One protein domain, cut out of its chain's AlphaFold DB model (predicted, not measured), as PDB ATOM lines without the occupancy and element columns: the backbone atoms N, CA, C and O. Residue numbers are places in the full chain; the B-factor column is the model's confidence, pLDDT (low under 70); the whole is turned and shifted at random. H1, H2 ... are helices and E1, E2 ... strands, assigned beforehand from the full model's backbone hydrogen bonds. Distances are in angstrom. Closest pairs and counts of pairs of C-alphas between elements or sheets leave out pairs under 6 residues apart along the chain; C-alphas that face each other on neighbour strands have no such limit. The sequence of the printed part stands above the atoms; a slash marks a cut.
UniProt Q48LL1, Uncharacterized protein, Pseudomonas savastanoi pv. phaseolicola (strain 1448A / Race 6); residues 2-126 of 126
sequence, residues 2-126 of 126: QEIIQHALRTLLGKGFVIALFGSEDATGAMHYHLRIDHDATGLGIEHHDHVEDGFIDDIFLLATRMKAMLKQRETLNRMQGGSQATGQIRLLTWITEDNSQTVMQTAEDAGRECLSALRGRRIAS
ATOM      1  N   GLN A   2     629.568 394.960 441.637       87.62
ATOM      2  CA  GLN A   2     628.834 396.008 440.909       87.62
ATOM      3  C   GLN A   2     629.548 397.371 440.855       87.62
ATOM      4  O   GLN A   2     629.696 397.937 439.779       87.62
ATOM      5  N   GLU A   3     630.043 397.884 441.987       89.75
ATOM      6  CA  GLU A   3     630.729 399.187 442.045       89.75
ATOM      7  C   GLU A   3     631.984 399.259 441.166       89.75
ATOM      8  O   GLU A   3     632.241 400.291 440.552       89.75
ATOM      9  N   ILE A   4     632.757 398.167 441.088       92.06
ATOM     10  CA  ILE A   4     633.978 398.102 440.268       92.06
ATOM     11  C   ILE A   4     633.600 398.149 438.793       92.06
ATOM     12  O   ILE A   4     634.178 398.933 438.046       92.06
ATOM     13  N   ILE A   5     632.597 397.363 438.395       93.19
ATOM     14  CA  ILE A   5     632.113 397.322 437.012       93.19
ATOM     15  C   ILE A   5     631.565 398.695 436.612       93.19
ATOM     16  O   ILE A   5     631.971 399.250 435.596       93.19
ATOM     17  N   GLN A   6     630.713 399.305 437.445       93.94
ATOM     18  CA  GLN A   6     630.201 400.655 437.192       93.94
ATOM     19  C   GLN A   6     631.320 401.696 437.091       93.94
ATOM     20  O   GLN A   6     631.255 402.589 436.248       93.94
ATOM     21  N   HIS A   7     632.334 401.621 437.956       93.69
ATOM     22  CA  HIS A   7     633.467 402.540 437.908       93.69
ATOM     23  C   HIS A   7     634.279 402.366 436.621       93.69
ATOM     24  O   HIS A   7     634.568 403.351 435.948       93.69
ATOM     25  N   ALA A   8     634.585 401.126 436.240       95.25
ATOM     26  CA  ALA A   8     635.303 400.830 435.009       95.25
ATOM     27  C   ALA A   8     634.514 401.284 433.766       95.25
ATOM     28  O   ALA A   8     635.091 401.908 432.877       95.25
ATOM     29  N   LEU A   9     633.188 401.108 433.748       95.75
ATOM     30  CA  LEU A   9     632.320 401.652 432.698       95.75
ATOM     31  C   LEU A   9     632.341 403.184 432.651       95.75
ATOM     32  O   LEU A   9     632.404 403.757 431.565       95.75
ATOM     33  N   ARG A  10     632.333 403.868 433.803       94.44
ATOM     34  CA  ARG A  10     632.458 405.339 433.866       94.44
ATOM     35  C   ARG A  10     633.791 405.809 433.293       94.44
ATOM     36  O   ARG A  10     633.815 406.787 432.548       94.44
ATOM     37  N   THR A  11     634.877 405.109 433.602       95.12
ATOM     38  CA  THR A  11     636.210 405.401 433.057       95.12
ATOM     39  C   THR A  11     636.260 405.161 431.550       95.12
ATOM     40  O   THR A  11     636.718 406.031 430.806       95.12
ATOM     41  N   LEU A  12     635.720 404.030 431.085       95.12
ATOM     42  CA  LEU A  12     635.636 403.692 429.667       95.12
ATOM     43  C   LEU A  12     634.814 404.721 428.894       95.12
ATOM     44  O   LEU A  12     635.253 405.177 427.843       95.12
ATOM     45  N   LEU A  13     633.626 405.087 429.372       93.56
ATOM     46  CA  LEU A  13     632.694 405.959 428.653       93.56
ATOM     47  C   LEU A  13     633.102 407.435 428.736       93.56
ATOM     48  O   LEU A  13     633.110 408.135 427.719       93.56
ATOM     49  N   GLY A  14     633.578 407.873 429.899       92.31
ATOM     50  CA  GLY A  14     633.982 409.248 430.163       92.31
ATOM     51  C   GLY A  14     632.810 410.156 430.553       92.31
ATOM     52  O   GLY A  14     631.715 409.707 430.882       92.31
ATOM     53  N   LYS A  15     633.061 411.470 430.556       90.56
ATOM     54  CA  LYS A  15     632.070 412.484 430.960       90.56
ATOM     55  C   LYS A  15     630.870 412.517 430.006       90.56
ATOM     56  O   LYS A  15     631.036 412.320 428.807       90.56
ATOM     57  N   GLY A  16     629.696 412.853 430.546       88.75
ATOM     58  CA  GLY A  16     628.441 412.964 429.793       88.75
ATOM     59  C   GLY A  16     627.657 411.657 429.676       88.75
ATOM     60  O   GLY A  16     626.606 411.653 429.046       88.75
ATOM     61  N   PHE A  17     628.152 410.569 430.276       92.12
ATOM     62  CA  PHE A  17     627.430 409.309 430.402       92.12
ATOM     63  C   PHE A  17     626.959 409.090 431.840       92.12
ATOM     64  O   PHE A  17     627.746 409.203 432.787       92.12
ATOM     65  N   VAL A  18     625.695 408.710 431.991       93.12
ATOM     66  CA  VAL A  18     625.094 408.264 433.249       93.12
ATOM     67  C   VAL A  18     624.936 406.753 433.181       93.12
ATOM     68  O   VAL A  18     624.372 406.222 432.230       93.12
ATOM     69  N   ILE A  19     625.480 406.050 434.175       94.12
ATOM     70  CA  ILE A  19     625.545 404.585 434.187       94.12
ATOM     71  C   ILE A  19     624.955 404.070 435.491       94.12
ATOM     72  O   ILE A  19     625.426 404.436 436.581       94.12
ATOM     73  N   ALA A  20     623.981 403.177 435.357       93.56
ATOM     74  CA  ALA A  20     623.402 402.412 436.444       93.56
ATOM     75  C   ALA A  20     623.481 400.918 436.108       93.56
ATOM     76  O   ALA A  20     623.100 400.488 435.028       93.56
ATOM     77  N   LEU A  21     624.018 400.140 437.040       94.00
ATOM     78  CA  LEU A  21     624.093 398.682 436.970       94.00
ATOM     79  C   LEU A  21     623.544 398.138 438.277       94.00
ATOM     80  O   LEU A  21     624.051 398.533 439.328       94.00
ATOM     81  N   PHE A  22     622.578 397.241 438.210       92.88
ATOM     82  CA  PHE A  22     621.975 396.582 439.360       92.88
ATOM     83  C   PHE A  22     622.086 395.072 439.194       92.88
ATOM     84  O   PHE A  22     622.000 394.576 438.076       92.88
ATOM     85  N   GLY A  23     622.298 394.362 440.299       90.94
ATOM     86  CA  GLY A  23     622.170 392.909 440.353       90.94
ATOM     87  C   GLY A  23     620.912 392.514 441.118       90.94
ATOM     88  O   GLY A  23     620.569 393.162 442.111       90.94
ATOM     89  N   SER A  24     620.246 391.454 440.681       91.06
ATOM     90  CA  SER A  24     619.110 390.849 441.381       91.06
ATOM     91  C   SER A  24     619.179 389.331 441.293       91.06
ATOM     92  O   SER A  24     619.658 388.799 440.302       91.06
ATOM     93  N   GLU A  25     618.674 388.638 442.305       93.75
ATOM     94  CA  GLU A  25     618.526 387.182 442.297       93.75
ATOM     95  C   GLU A  25     617.053 386.839 442.048       93.75
ATOM     96  O   GLU A  25     616.166 387.490 442.613       93.75
ATOM     97  N   ASP A  26     616.779 385.863 441.183       89.56
ATOM     98  CA  ASP A  26     615.418 385.377 440.954       89.56
ATOM     99  C   ASP A  26     615.013 384.254 441.923       89.56
ATOM    100  O   ASP A  26     615.788 383.784 442.753       89.56
ATOM    101  N   ALA A  27     613.763 383.792 441.814       89.25
ATOM    102  CA  ALA A  27     613.220 382.751 442.688       89.25
ATOM    103  C   ALA A  27     613.897 381.373 442.532       89.25
ATOM    104  O   ALA A  27     613.669 380.488 443.358       89.25
ATOM    105  N   THR A  28     614.691 381.174 441.479       91.50
ATOM    106  CA  THR A  28     615.467 379.951 441.233       91.50
ATOM    107  C   THR A  28     616.903 380.054 441.754       91.50
ATOM    108  O   THR A  28     617.629 379.060 441.724       91.50
ATOM    109  N   GLY A  29     617.301 381.224 442.268       89.94
ATOM    110  CA  GLY A  29     618.666 381.521 442.697       89.94
ATOM    111  C   GLY A  29     619.582 381.972 441.555       89.94
ATOM    112  O   GLY A  29     620.790 382.095 441.763       89.94
ATOM    113  N   ALA A  30     619.048 382.202 440.349       89.88
ATOM    114  CA  ALA A  30     619.840 382.715 439.240       89.88
ATOM    115  C   ALA A  30     620.075 384.220 439.415       89.88
ATOM    116  O   ALA A  30     619.171 384.978 439.779       89.88
ATOM    117  N   MET A  31     621.309 384.652 439.160       93.12
ATOM    118  CA  MET A  31     621.696 386.057 439.229       93.12
ATOM    119  C   MET A  31     621.401 386.737 437.897       93.12
ATOM    120  O   MET A  31     621.786 386.244 436.843       93.12
ATOM    121  N   HIS A  32     620.782 387.906 437.960       92.19
ATOM    122  CA  HIS A  32     620.450 388.771 436.835       92.19
ATOM    123  C   HIS A  32     621.137 390.113 437.010       92.19
ATOM    124  O   HIS A  32     621.355 390.574 438.137       92.19
ATOM    125  N   TYR A  33     621.438 390.770 435.898       93.06
ATOM    126  CA  TYR A  33     621.850 392.159 435.896       93.06
ATOM    127  C   TYR A  33     620.877 393.023 435.106       93.06
ATOM    128  O   TYR A  33     620.241 392.596 434.146       93.06
ATOM    129  N   HIS A  34     620.804 394.285 435.506       92.88
ATOM    130  CA  HIS A  34     620.131 395.344 434.774       92.88
ATOM    131  C   HIS A  34     621.108 396.499 434.588       92.88
ATOM    132  O   HIS A  34     621.594 397.077 435.563       92.88
ATOM    133  N   LEU A  35     621.442 396.793 433.337       94.19
ATOM    134  CA  LEU A  35     622.343 397.850 432.913       94.19
ATOM    135  C   LEU A  35     621.553 398.929 432.179       94.19
ATOM    136  O   LEU A  35     620.852 398.665 431.206       94.19
ATOM    137  N   ARG A  36     621.776 400.173 432.581       93.38
ATOM    138  CA  ARG A  36     621.308 401.365 431.889       93.38
ATOM    139  C   ARG A  36     622.472 402.318 431.665       93.38
ATOM    140  O   ARG A  36     623.203 402.643 432.604       93.38
ATOM    141  N   ILE A  37     622.634 402.763 430.423       92.81
ATOM    142  CA  ILE A  37     623.625 403.765 430.028       92.81
ATOM    143  C   ILE A  37     622.896 404.858 429.251       92.81
ATOM    144  O   ILE A  37     622.391 404.600 428.163       92.81
ATOM    145  N   ASP A  38     622.874 406.074 429.785       90.69
ATOM    146  CA  ASP A  38     622.334 407.264 429.126       90.69
ATOM    147  C   ASP A  38     623.468 408.233 428.770       90.69
ATOM    148  O   ASP A  38     624.485 408.299 429.460       90.69
ATOM    149  N   HIS A  39     623.292 409.009 427.702       89.31
ATOM    150  CA  HIS A  39     624.186 410.098 427.319       89.31
ATOM    151  C   HIS A  39     623.457 411.444 427.412       89.31
ATOM    152  O   HIS A  39     622.564 411.742 426.612       89.31
ATOM    153  N   ASP A  40     623.872 412.272 428.373       86.19
ATOM    154  CA  ASP A  40     623.160 413.482 428.805       86.19
ATOM    155  C   ASP A  40     622.934 414.477 427.663       86.19
ATOM    156  O   ASP A  40     621.857 415.049 427.523       86.19
ATOM    157  N   ALA A  41     623.946 414.675 426.813       82.62
ATOM    158  CA  ALA A  41     623.895 415.696 425.768       82.62
ATOM    159  C   ALA A  41     622.963 415.328 424.603       82.62
ATOM    160  O   ALA A  41     622.510 416.212 423.879       82.62
ATOM    161  N   THR A  42     622.703 414.035 424.390       79.38
ATOM    162  CA  THR A  42     621.859 413.564 423.280       79.38
ATOM    163  C   THR A  42     620.521 413.012 423.750       79.38
ATOM    164  O   THR A  42     619.651 412.790 422.912       79.38
ATOM    165  N   GLY A  43     620.356 412.747 425.052       80.94
ATOM    166  CA  GLY A  43     619.186 412.060 425.604       80.94
ATOM    167  C   GLY A  43     619.026 410.620 425.102       80.94
ATOM    168  O   GLY A  43     617.960 410.028 425.252       80.94
ATOM    169  N   LEU A  44     620.064 410.069 424.464       83.88
ATOM    170  CA  LEU A  44     620.075 408.699 423.959       83.88
ATOM    171  C   LEU A  44     620.574 407.774 425.056       83.88
ATOM    172  O   LEU A  44     621.558 408.086 425.721       83.88
ATOM    173  N   GLY A  45     619.939 406.618 425.186       85.31
ATOM    174  CA  GLY A  45     620.337 405.626 426.164       85.31
ATOM    175  C   GLY A  45     620.003 404.221 425.709       85.31
ATOM    176  O   GLY A  45     619.144 404.018 424.847       85.31
ATOM    177  N   ILE A  46     620.714 403.274 426.300       87.75
ATOM    178  CA  ILE A  46     620.480 401.848 426.150       87.75
ATOM    179  C   ILE A  46     620.146 401.247 427.504       87.75
ATOM    180  O   ILE A  46     620.666 401.659 428.543       87.75
ATOM    181  N   GLU A  47     619.286 400.244 427.456       90.25
ATOM    182  CA  GLU A  47     618.920 399.422 428.593       90.25
ATOM    183  C   GLU A  47     619.126 397.966 428.184       90.25
ATOM    184  O   GLU A  47     618.688 397.551 427.110       90.25
ATOM    185  N   HIS A  48     619.845 397.216 429.008       89.00
ATOM    186  CA  HIS A  48     620.176 395.824 428.762       89.00
ATOM    187  C   HIS A  48     620.054 395.042 430.062       89.00
ATOM    188  O   HIS A  48     620.533 395.483 431.103       89.00
ATOM    189  N   HIS A  49     619.393 393.898 430.008       89.81
ATOM    190  CA  HIS A  49     619.232 393.009 431.144       89.81
ATOM    191  C   HIS A  49     619.421 391.580 430.667       89.81
ATOM    192  O   HIS A  49     618.912 391.222 429.605       89.81
ATOM    193  N   ASP A  50     620.159 390.797 431.440       91.69
ATOM    194  CA  ASP A  50     620.357 389.374 431.193       91.69
ATOM    195  C   ASP A  50     620.846 388.683 432.476       91.69
ATOM    196  O   ASP A  50     621.027 389.316 433.524       91.69
ATOM    197  N   HIS A  51     621.074 387.382 432.391       91.75
ATOM    198  CA  HIS A  51     621.678 386.586 433.443       91.75
ATOM    199  C   HIS A  51     623.160 386.941 433.619       91.75
ATOM    200  O   HIS A  51     623.877 387.306 432.685       91.75
ATOM    201  N   VAL A  52     623.643 386.823 434.852       90.94
ATOM    202  CA  VAL A  52     625.068 386.918 435.169       90.94
ATOM    203  C   VAL A  52     625.703 385.557 434.892       90.94
ATOM    204  O   VAL A  52     625.733 384.689 435.763       90.94
ATOM    205  N   GLU A  53     626.214 385.388 433.675       90.94
ATOM    206  CA  GLU A  53     626.908 384.181 433.209       90.94
ATOM    207  C   GLU A  53     628.362 384.471 432.804       90.94
ATOM    208  O   GLU A  53     628.816 385.619 432.796       90.94
ATOM    209  N   ASP A  54     629.124 383.428 432.469       87.12
ATOM    210  CA  ASP A  54     630.471 383.594 431.926       87.12
ATOM    211  C   ASP A  54     630.429 384.446 430.646       87.12
ATOM    212  O   ASP A  54     629.701 384.143 429.707       87.12
ATOM    213  N   GLY A  55     631.222 385.522 430.614       88.31
ATOM    214  CA  GLY A  55     631.257 386.471 429.493       88.31
ATOM    215  C   GLY A  55     630.400 387.729 429.677       88.31
ATOM    216  O   GLY A  55     630.600 388.689 428.940       88.31
ATOM    217  N   PHE A  56     629.555 387.820 430.717       91.31
ATOM    218  CA  PHE A  56     628.677 388.992 430.905       91.31
ATOM    219  C   PHE A  56     629.440 390.332 430.983       91.31
ATOM    220  O   PHE A  56     628.937 391.381 430.582       91.31
ATOM    221  N   ILE A  57     630.669 390.319 431.519       93.00
ATOM    222  CA  ILE A  57     631.529 391.510 431.566       93.00
ATOM    223  C   ILE A  57     631.936 391.916 430.152       93.00
ATOM    224  O   ILE A  57     631.867 393.097 429.825       93.00
ATOM    225  N   ASP A  58     632.326 390.962 429.313       91.75
ATOM    226  CA  ASP A  58     632.744 391.248 427.944       91.75
ATOM    227  C   ASP A  58     631.579 391.847 427.143       91.75
ATOM    228  O   ASP A  58     631.755 392.871 426.477       91.75
ATOM    229  N   ASP A  59     630.367 391.311 427.310       90.44
ATOM    230  CA  ASP A  59     629.156 391.806 426.645       90.44
ATOM    231  C   ASP A  59     628.817 393.248 427.035       90.44
ATOM    232  O   ASP A  59     628.617 394.113 426.175       90.44
ATOM    233  N   ILE A  60     628.816 393.547 428.338       93.75
ATOM    234  CA  ILE A  60     628.527 394.893 428.851       93.75
ATOM    235  C   ILE A  60     629.568 395.910 428.354       93.75
ATOM    236  O   ILE A  60     629.216 397.034 427.973       93.75
ATOM    237  N   PHE A  61     630.851 395.541 428.333       94.75
ATOM    238  CA  PHE A  61     631.922 396.427 427.870       94.75
ATOM    239  C   PHE A  61     631.905 396.619 426.354       94.75
ATOM    240  O   PHE A  61     632.150 397.734 425.872       94.75
ATOM    241  N   LEU A  62     631.559 395.581 425.596       91.75
ATOM    242  CA  LEU A  62     631.358 395.669 424.156       91.75
ATOM    243  C   LEU A  62     630.197 396.613 423.831       91.75
ATOM    244  O   LEU A  62     630.353 397.537 423.027       91.75
ATOM    245  N   LEU A  63     629.065 396.443 424.516       91.12
ATOM    246  CA  LEU A  63     627.879 397.280 424.369       91.12
ATOM    247  C   LEU A  63     628.185 398.760 424.666       91.12
ATOM    248  O   LEU A  63     627.877 399.642 423.858       91.12
ATOM    249  N   ALA A  64     628.858 399.035 425.786       92.44
ATOM    250  CA  ALA A  64     629.271 400.384 426.167       92.44
ATOM    251  C   ALA A  64     630.237 401.007 425.140       92.44
ATOM    252  O   ALA A  64     630.084 402.168 424.748       92.44
ATOM    253  N   THR A  65     631.213 400.235 424.657       92.75
ATOM    254  CA  THR A  65     632.202 400.717 423.680       92.75
ATOM    255  C   THR A  65     631.550 401.064 422.346       92.75
ATOM    256  O   THR A  65     631.841 402.123 421.784       92.75
ATOM    257  N   ARG A  66     630.625 400.227 421.871       88.94
ATOM    258  CA  ARG A  66     629.837 400.474 420.654       88.94
ATOM    259  C   ARG A  66     629.004 401.743 420.771       88.94
ATOM    260  O   ARG A  66     629.078 402.600 419.891       88.94
ATOM    261  N   MET A  67     628.293 401.928 421.887       88.06
ATOM    262  CA  MET A  67     627.542 403.164 422.139       88.06
ATOM    263  C   MET A  67     628.462 404.393 422.081       88.06
ATOM    264  O   MET A  67     628.155 405.371 421.397       88.06
ATOM    265  N   LYS A  68     629.626 404.338 422.741       89.62
ATOM    266  CA  LYS A  68     630.606 405.435 422.722       89.62
ATOM    267  C   LYS A  68     631.136 405.719 421.318       89.62
ATOM    268  O   LYS A  68     631.246 406.885 420.936       89.62
ATOM    269  N   ALA A  69     631.503 404.684 420.568       87.50
ATOM    270  CA  ALA A  69     632.022 404.815 419.209       87.50
ATOM    271  C   ALA A  69     630.979 405.446 418.282       87.50
ATOM    272  O   ALA A  69     631.288 406.397 417.560       87.50
ATOM    273  N   MET A  70     629.729 405.002 418.388       82.31
ATOM    274  CA  MET A  70     628.623 405.529 417.602       82.31
ATOM    275  C   MET A  70     628.355 407.013 417.899       82.31
ATOM    276  O   MET A  70     628.208 407.812 416.974       82.31
ATOM    277  N   LEU A  71     628.353 407.418 419.173       80.19
ATOM    278  CA  LEU A  71     628.139 408.820 419.561       80.19
ATOM    279  C   LEU A  71     629.292 409.748 419.137       80.19
ATOM    280  O   LEU A  71     629.080 410.947 418.964       80.19
ATOM    281  N   LYS A  72     630.506 409.228 418.912       80.56
ATOM    282  CA  LYS A  72     631.604 410.023 418.329       80.56
ATOM    283  C   LYS A  72     631.375 410.354 416.852       80.56
ATOM    284  O   LYS A  72     631.951 411.320 416.349       80.56
ATOM    285  N   GLN A  73     630.551 409.584 416.146       75.38
ATOM    286  CA  GLN A  73     630.273 409.807 414.732       75.38
ATOM    287  C   GLN A  73     629.184 410.876 414.569       75.38
ATOM    288  O   GLN A  73     627.983 410.617 414.651       75.38
ATOM    289  N   ARG A  74     629.611 412.116 414.305       62.97
ATOM    290  CA  ARG A  74     628.724 413.285 414.166       62.97
ATOM    291  C   ARG A  74     627.648 413.116 413.086       62.97
ATOM    292  O   ARG A  74     626.516 413.550 413.272       62.97
ATOM    293  N   GLU A  75     627.970 412.449 411.982       61.62
ATOM    294  CA  GLU A  75     627.009 412.127 410.915       61.62
ATOM    295  C   GLU A  75     625.932 411.131 411.366       61.62
ATOM    296  O   GLU A  75     624.796 411.166 410.890       61.62
ATOM    297  N   THR A  76     626.277 410.245 412.295       62.59
ATOM    298  CA  THR A  76     625.374 409.245 412.873       62.59
ATOM    299  C   THR A  76     624.406 409.913 413.853       62.59
ATOM    300  O   THR A  76     623.200 409.684 413.773       62.59
ATOM    301  N   LEU A  77     624.891 410.859 414.664       63.97
ATOM    302  CA  LEU A  77     624.052 411.718 415.510       63.97
ATOM    303  C   LEU A  77     623.080 412.591 414.702       63.97
ATOM    304  O   LEU A  77     621.890 412.639 415.015       63.97
ATOM    305  N   ASN A  78     623.553 413.234 413.630       63.38
ATOM    306  CA  ASN A  78     622.705 414.065 412.768       63.38
ATOM    307  C   ASN A  78     621.572 413.251 412.113       63.38
ATOM    308  O   ASN A  78     620.456 413.746 411.973       63.38
ATOM    309  N   ARG A  79     621.829 411.982 411.756       61.78
ATOM    310  CA  ARG A  79     620.807 411.059 411.228       61.78
ATOM    311  C   ARG A  79     619.765 410.632 412.270       61.78
ATOM    312  O   ARG A  79     618.678 410.214 411.880       61.78
ATOM    313  N   MET A  80     620.066 410.739 413.565       61.53
ATOM    314  CA  MET A  80     619.131 410.420 414.656       61.53
ATOM    315  C   MET A  80     618.270 411.605 415.089       61.53
ATOM    316  O   MET A  80     617.115 411.399 415.449       61.53
ATOM    317  N   GLN A  81     618.785 412.836 415.006       57.88
ATOM    318  CA  GLN A  81     618.045 414.049 415.390       57.88
ATOM    319  C   GLN A  81     616.821 414.341 414.499       57.88
ATOM    320  O   GLN A  81     615.948 415.108 414.894       57.88
ATOM    321  N   GLY A  82     616.726 413.723 413.316       56.59
ATOM    322  CA  GLY A  82     615.597 413.885 412.390       56.59
ATOM    323  C   GLY A  82     614.394 412.955 412.624       56.59
ATOM    324  O   GLY A  82     613.470 412.979 411.816       56.59
ATOM    325  N   GLY A  83     614.398 412.112 413.667       55.16
ATOM    326  CA  GLY A  83     613.328 411.145 413.958       55.16
ATOM    327  C   GLY A  83     612.789 411.239 415.390       55.16
ATOM    328  O   GLY A  83     613.445 411.781 416.273       55.16
ATOM    329  N   SER A  84     611.587 410.698 415.629       54.81
ATOM    330  CA  SER A  84     610.999 410.582 416.977       54.81
ATOM    331  C   SER A  84     611.955 409.865 417.943       54.81
ATOM    332  O   SER A  84     612.643 408.927 417.541       54.81
ATOM    333  N   GLN A  85     611.977 410.262 419.222       56.81
ATOM    334  CA  GLN A  85     612.858 409.703 420.260       56.81
ATOM    335  C   GLN A  85     612.767 408.166 420.357       56.81
ATOM    336  O   GLN A  85     613.791 407.496 420.488       56.81
ATOM    337  N   ALA A  86     611.567 407.597 420.181       55.03
ATOM    338  CA  ALA A  86     611.356 406.147 420.125       55.03
ATOM    339  C   ALA A  86     612.054 405.498 418.912       55.03
ATOM    340  O   ALA A  86     612.654 404.431 419.012       55.03
ATOM    341  N   THR A  87     612.041 406.171 417.760       60.00
ATOM    342  CA  THR A  87     612.771 405.743 416.559       60.00
ATOM    343  C   THR A  87     614.285 405.905 416.732       60.00
ATOM    344  O   THR A  87     615.047 405.106 416.190       60.00
ATOM    345  N   GLY A  88     614.727 406.906 417.499       58.66
ATOM    346  CA  GLY A  88     616.129 407.124 417.863       58.66
ATOM    347  C   GLY A  88     616.710 405.986 418.708       58.66
ATOM    348  O   GLY A  88     617.795 405.507 418.398       58.66
ATOM    349  N   GLN A  89     615.968 405.494 419.707       59.81
ATOM    350  CA  GLN A  89     616.379 404.344 420.531       59.81
ATOM    351  C   GLN A  89     616.431 403.030 419.738       59.81
ATOM    352  O   GLN A  89     617.393 402.276 419.857       59.81
ATOM    353  N   ILE A  90     615.439 402.773 418.876       59.28
ATOM    354  CA  ILE A  90     615.433 401.576 418.016       59.28
ATOM    355  C   ILE A  90     616.628 401.602 417.049       59.28
ATOM    356  O   ILE A  90     617.328 400.604 416.906       59.28
ATOM    357  N   ARG A  91     616.916 402.756 416.430       60.00
ATOM    358  CA  ARG A  91     618.076 402.912 415.532       60.00
ATOM    359  C   ARG A  91     619.409 402.780 416.268       60.00
ATOM    360  O   ARG A  91     620.332 402.199 415.713       60.00
ATOM    361  N   LEU A  92     619.507 403.284 417.495       62.88
ATOM    362  CA  LEU A  92     620.690 403.131 418.343       62.88
ATOM    363  C   LEU A  92     621.015 401.650 418.587       62.88
ATOM    364  O   LEU A  92     622.156 401.239 418.394       62.88
ATOM    365  N   LEU A  93     620.012 400.845 418.948       61.78
ATOM    366  CA  LEU A  93     620.193 399.415 419.208       61.78
ATOM    367  C   LEU A  93     620.636 398.646 417.955       61.78
ATOM    368  O   LEU A  93     621.594 397.884 418.038       61.78
ATOM    369  N   THR A  94     620.014 398.892 416.794       63.28
ATOM    370  CA  THR A  94     620.404 398.237 415.530       63.28
ATOM    371  C   THR A  94     621.870 398.501 415.174       63.28
ATOM    372  O   THR A  94     622.605 397.574 414.848       63.28
ATOM    373  N   TRP A  95     622.337 399.744 415.304       64.44
ATOM    374  CA  TRP A  95     623.718 400.093 414.953       64.44
ATOM    375  C   TRP A  95     624.741 399.559 415.951       64.44
ATOM    376  O   TRP A  95     625.814 399.103 415.556       64.44
ATOM    377  N   ILE A  96     624.409 399.580 417.243       67.12
ATOM    378  CA  ILE A  96     625.259 398.990 418.279       67.12
ATOM    379  C   ILE A  96     625.460 397.496 418.005       67.12
ATOM    380  O   ILE A  96     626.571 397.006 418.153       67.12
ATOM    381  N   THR A  97     624.442 396.771 417.539       66.06
ATOM    382  CA  THR A  97     624.609 395.351 417.193       66.06
ATOM    383  C   THR A  97     625.462 395.101 415.941       66.06
ATOM    384  O   THR A  97     625.980 393.998 415.780       66.06
ATOM    385  N   GLU A  98     625.655 396.104 415.078       68.12
ATOM    386  CA  GLU A  98     626.350 395.968 413.787       68.12
ATOM    387  C   GLU A  98     627.819 396.442 413.805       68.12
ATOM    388  O   GLU A  98     628.607 396.011 412.959       68.12
ATOM    389  N   ASP A  99     628.229 397.293 414.756       70.62
ATOM    390  CA  ASP A  99     629.615 397.783 414.834       70.62
ATOM    391  C   ASP A  99     630.558 396.744 415.466       70.62
ATOM    392  O   ASP A  99     630.693 396.621 416.688       70.62
ATOM    393  N   ASN A 100     631.227 395.998 414.585       72.50
ATOM    394  CA  ASN A 100     632.290 395.038 414.895       72.50
ATOM    395  C   ASN A 100     633.674 395.549 414.475       72.50
ATOM    396  O   ASN A 100     634.554 394.760 414.123       72.50
ATOM    397  N   SER A 101     633.881 396.868 414.441       83.19
ATOM    398  CA  SER A 101     635.196 397.405 414.095       83.19
ATOM    399  C   SER A 101     636.270 396.893 415.062       83.19
ATOM    400  O   SER A 101     636.069 396.802 416.274       83.19
ATOM    401  N   GLN A 102     637.448 396.566 414.524       85.44
ATOM    402  CA  GLN A 102     638.557 396.016 415.311       85.44
ATOM    403  C   GLN A 102     638.933 396.925 416.493       85.44
ATOM    404  O   GLN A 102     639.262 396.442 417.571       85.44
ATOM    405  N   THR A 103     638.829 398.246 416.319       87.56
ATOM    406  CA  THR A 103     639.069 399.222 417.387       87.56
ATOM    407  C   THR A 103     638.059 399.104 418.527       87.56
ATOM    408  O   THR A 103     638.455 399.186 419.689       87.56
ATOM    409  N   VAL A 104     636.774 398.905 418.217       87.31
ATOM    410  CA  VAL A 104     635.721 398.703 419.221       87.31
ATOM    411  C   VAL A 104     635.958 397.404 419.978       87.31
ATOM    412  O   VAL A 104     635.969 397.425 421.205       87.31
ATOM    413  N   MET A 105     636.228 396.306 419.267       89.50
ATOM    414  CA  MET A 105     636.491 395.012 419.900       89.50
ATOM    415  C   MET A 105     637.717 395.068 420.819       89.50
ATOM    416  O   MET A 105     637.624 394.655 421.971       89.50
ATOM    417  N   GLN A 106     638.828 395.659 420.362       91.44
ATOM    418  CA  GLN A 106     640.046 395.754 421.173       91.44
ATOM    419  C   GLN A 106     639.852 396.647 422.402       91.44
ATOM    420  O   GLN A 106     640.263 396.283 423.498       91.44
ATOM    421  N   THR A 107     639.193 397.799 422.238       91.69
ATOM    422  CA  THR A 107     638.945 398.724 423.356       91.69
ATOM    423  C   THR A 107     638.037 398.086 424.410       91.69
ATOM    424  O   THR A 107     638.268 398.264 425.605       91.69
ATOM    425  N   ALA A 108     637.014 397.343 423.975       92.25
ATOM    426  CA  ALA A 108     636.122 396.617 424.871       92.25
ATOM    427  C   ALA A 108     636.868 395.511 425.630       92.25
ATOM    428  O   ALA A 108     636.748 395.430 426.850       92.25
ATOM    429  N   GLU A 109     637.675 394.715 424.924       92.38
ATOM    430  CA  GLU A 109     638.473 393.635 425.509       92.38
ATOM    431  C   GLU A 109     639.486 394.167 426.535       92.38
ATOM    432  O   GLU A 109     639.583 393.643 427.643       92.38
ATOM    433  N   ASP A 110     640.218 395.233 426.203       93.56
ATOM    434  CA  ASP A 110     641.201 395.846 427.103       93.56
ATOM    435  C   ASP A 110     640.537 396.331 428.396       93.56
ATOM    436  O   ASP A 110     640.962 395.975 429.498       93.56
ATOM    437  N   ALA A 111     639.436 397.073 428.266       92.81
ATOM    438  CA  ALA A 111     638.701 397.605 429.406       92.81
ATOM    439  C   ALA A 111     638.032 396.496 430.247       92.81
ATOM    440  O   ALA A 111     638.045 396.560 431.482       92.81
ATOM    441  N   GLY A 112     637.507 395.449 429.603       91.75
ATOM    442  CA  GLY A 112     636.969 394.263 430.273       91.75
ATOM    443  C   GLY A 112     638.044 393.514 431.064       91.75
ATOM    444  O   GLY A 112     637.850 393.201 432.244       91.75
ATOM    445  N   ARG A 113     639.232 393.311 430.476       92.94
ATOM    446  CA  ARG A 113     640.389 392.680 431.141       92.94
ATOM    447  C   ARG A 113     640.877 393.461 432.354       92.94
ATOM    448  O   ARG A 113     641.182 392.856 433.390       92.94
ATOM    449  N   GLU A 114     640.948 394.785 432.258       91.94
ATOM    450  CA  GLU A 114     641.302 395.647 433.390       91.94
ATOM    451  C   GLU A 114     640.272 395.526 434.521       91.94
ATOM    452  O   GLU A 114     640.640 395.335 435.685       91.94
ATOM    453  N   CYS A 115     638.980 395.537 434.180       92.38
ATOM    454  CA  CYS A 115     637.900 395.347 435.145       92.38
ATOM    455  C   CYS A 115     637.985 393.980 435.840       92.38
ATOM    456  O   CYS A 115     637.926 393.897 437.071       92.38
ATOM    457  N   LEU A 116     638.188 392.901 435.079       90.38
ATOM    458  CA  LEU A 116     638.374 391.548 435.614       90.38
ATOM    459  C   LEU A 116     639.588 391.460 436.544       90.38
ATOM    460  O   LEU A 116     639.517 390.831 437.603       90.38
ATOM    461  N   SER A 117     640.688 392.118 436.184       90.38
ATOM    462  CA  SER A 117     641.895 392.184 437.013       90.38
ATOM    463  C   SER A 117     641.622 392.893 438.343       90.38
ATOM    464  O   SER A 117     641.993 392.380 439.401       90.38
ATOM    465  N   ALA A 118     640.887 394.009 438.321       89.12
ATOM    466  CA  ALA A 118     640.476 394.731 439.526       89.12
ATOM    467  C   ALA A 118     639.529 393.903 440.418       89.12
ATOM    468  O   ALA A 118     639.677 393.887 441.645       89.12
ATOM    469  N   LEU A 119     638.588 393.166 439.819       87.44
ATOM    470  CA  LEU A 119     637.694 392.253 440.541       87.44
ATOM    471  C   LEU A 119     638.473 391.128 441.237       87.44
ATOM    472  O   LEU A 119     638.223 390.841 442.411       87.44
ATOM    473  N   ARG A 120     639.446 390.522 440.544       87.38
ATOM    474  CA  ARG A 120     640.322 389.486 441.117       87.38
ATOM    475  C   ARG A 120     641.173 390.036 442.259       87.38
ATOM    476  O   ARG A 120     641.250 389.390 443.299       87.38
ATOM    477  N   GLY A 121     641.746 391.229 442.095       81.38
ATOM    478  CA  GLY A 121     642.536 391.894 443.135       81.38
ATOM    479  C   GLY A 121     641.744 392.130 444.424       81.38
ATOM    480  O   GLY A 121     642.250 391.857 445.510       81.38
ATOM    481  N   ARG A 122     640.473 392.545 444.321       75.94
ATOM    482  CA  ARG A 122     639.610 392.746 445.501       75.94
ATOM    483  C   ARG A 122     639.245 391.438 446.201       75.94
ATOM    484  O   ARG A 122     639.171 391.438 447.420       75.94
ATOM    485  N   ARG A 123     639.062 390.341 445.457       66.50
ATOM    486  CA  ARG A 123     638.752 389.016 446.026       66.50
ATOM    487  C   ARG A 123     639.922 388.403 446.806       66.50
ATOM    488  O   ARG A 123     639.690 387.590 447.683       66.50
ATOM    489  N   ILE A 124     641.163 388.758 446.470       63.47
ATOM    490  CA  ILE A 124     642.367 388.271 447.172       63.47
ATOM    491  C   ILE A 124     642.625 389.071 448.464       63.47
ATOM    492  O   ILE A 124     643.274 388.574 449.377       63.47
ATOM    493  N   ALA A 125     642.120 390.303 448.549       56.22
ATOM    494  CA  ALA A 125     642.304 391.202 449.691       56.22
ATOM    495  C   ALA A 125     641.229 391.063 450.792       56.22
ATOM    496  O   ALA A 125     641.260 391.820 451.763       56.22
ATOM    497  N   SER A 126     640.277 390.143 450.626       49.38
ATOM    498  CA  SER A 126     639.140 389.873 451.519       49.38
ATOM    499  C   SER A 126     639.174 388.438 452.008       49.38
ATOM    500  O   SER A 126     638.993 388.234 453.224       49.38
TER     501      SER A 126
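This is residues 2 to 126 of the 126 residues of an uncharacterized protein of Pseudomonas savastanoi pv. phaseolicola (strain 1448A / Race 6) (UniProt Q48LL1). A slab of three antiparallel strands has H1 and H2 side by side over one face and its other face bare, and the long helix H5 packs on H1 and H2 on their side away from the sheet. H3 and H4 fold back from the end of H2, and H4 grazes the sheet beside its edge strand E3. The printed part has 125 residues, with five named helices and three named strands in the order H1 E1 E2 E3 H2 H3 H4 H5; the sheet's order is E1 - E2 - E3. The class is mixed, helices and strands, and the whole is compact, with a radius of gyration of the C-alphas of 15.3 A and spans of 51 by 34 by 24 A.

H1, residues 2 to 13, begins at C-alpha 2 (628.834, 396.008, 440.909) and is 16.3 A long. The strands E1, residues 17 to 25, E2, residues 31 to 39, and E3, residues 44 to 51, measure 26.7 A, 26.9 A and 24.1 A. H2, residues 56 to 72, is 24.7 A long and begins at C-alpha 56 (628.677, 388.992, 430.905). H3 holds residues 74 to 81, and H4, residues 85 to 98, is 20.3 A long. H5, residues 102 to 124, is 33.0 A long and ends at C-alpha 124 (642.367, 388.271, 447.172).

E1, E2 and E3 form a meander, each strand the antiparallel neighbour of the one before. N 20 and O 36 are 2.9 A apart and N 35 and O 48 are 2.7 A apart, within hydrogen-bond range. In two layers, helices on one face of a sheet, H1 lies over E1 at a height over the sheet of 8.4 A, and H2 over E2 and E3 at 10.1 A. H1, H2 and H5 form a bundle, three helices together. H1 touches H2, the same way at a shallow tilt of 27 degrees; their closest C-alphas, of Leu 13 and Lys 68, are 6.3 A apart. H5 touches H2, opposite ways at a steep tilt of 43 degrees, closest at the C-alphas of Leu 62 and Ala 108, 4.9 A. H5 touches H1 with residues 111 to 119 alone, closest at the C-alphas of Ala 8 and Cys 115, 6.1 A. H4 touches H2 with residues 92 to 96 alone, closest at the C-alphas of Arg 66 and Ile 96, 5.4 A. H3 and H2 touch only at the corner, and only just, with 3 pairs of C-alphas within 8 A. H3 and H4, a helical hairpin, only just touch, also with 3 pairs. In H1, H2, H3, H4 and H5 every O i to N i+4 pair is within hydrogen-bond range.

The two C-alphas farthest apart, those of Gly 82 and Ser 126, the chain's last residue, are 51.6 A apart. The printed part has no cut and no long link. The mean pLDDT of the printed part is 82.9; residues 74 to 98 and 123 to 126 are under 70.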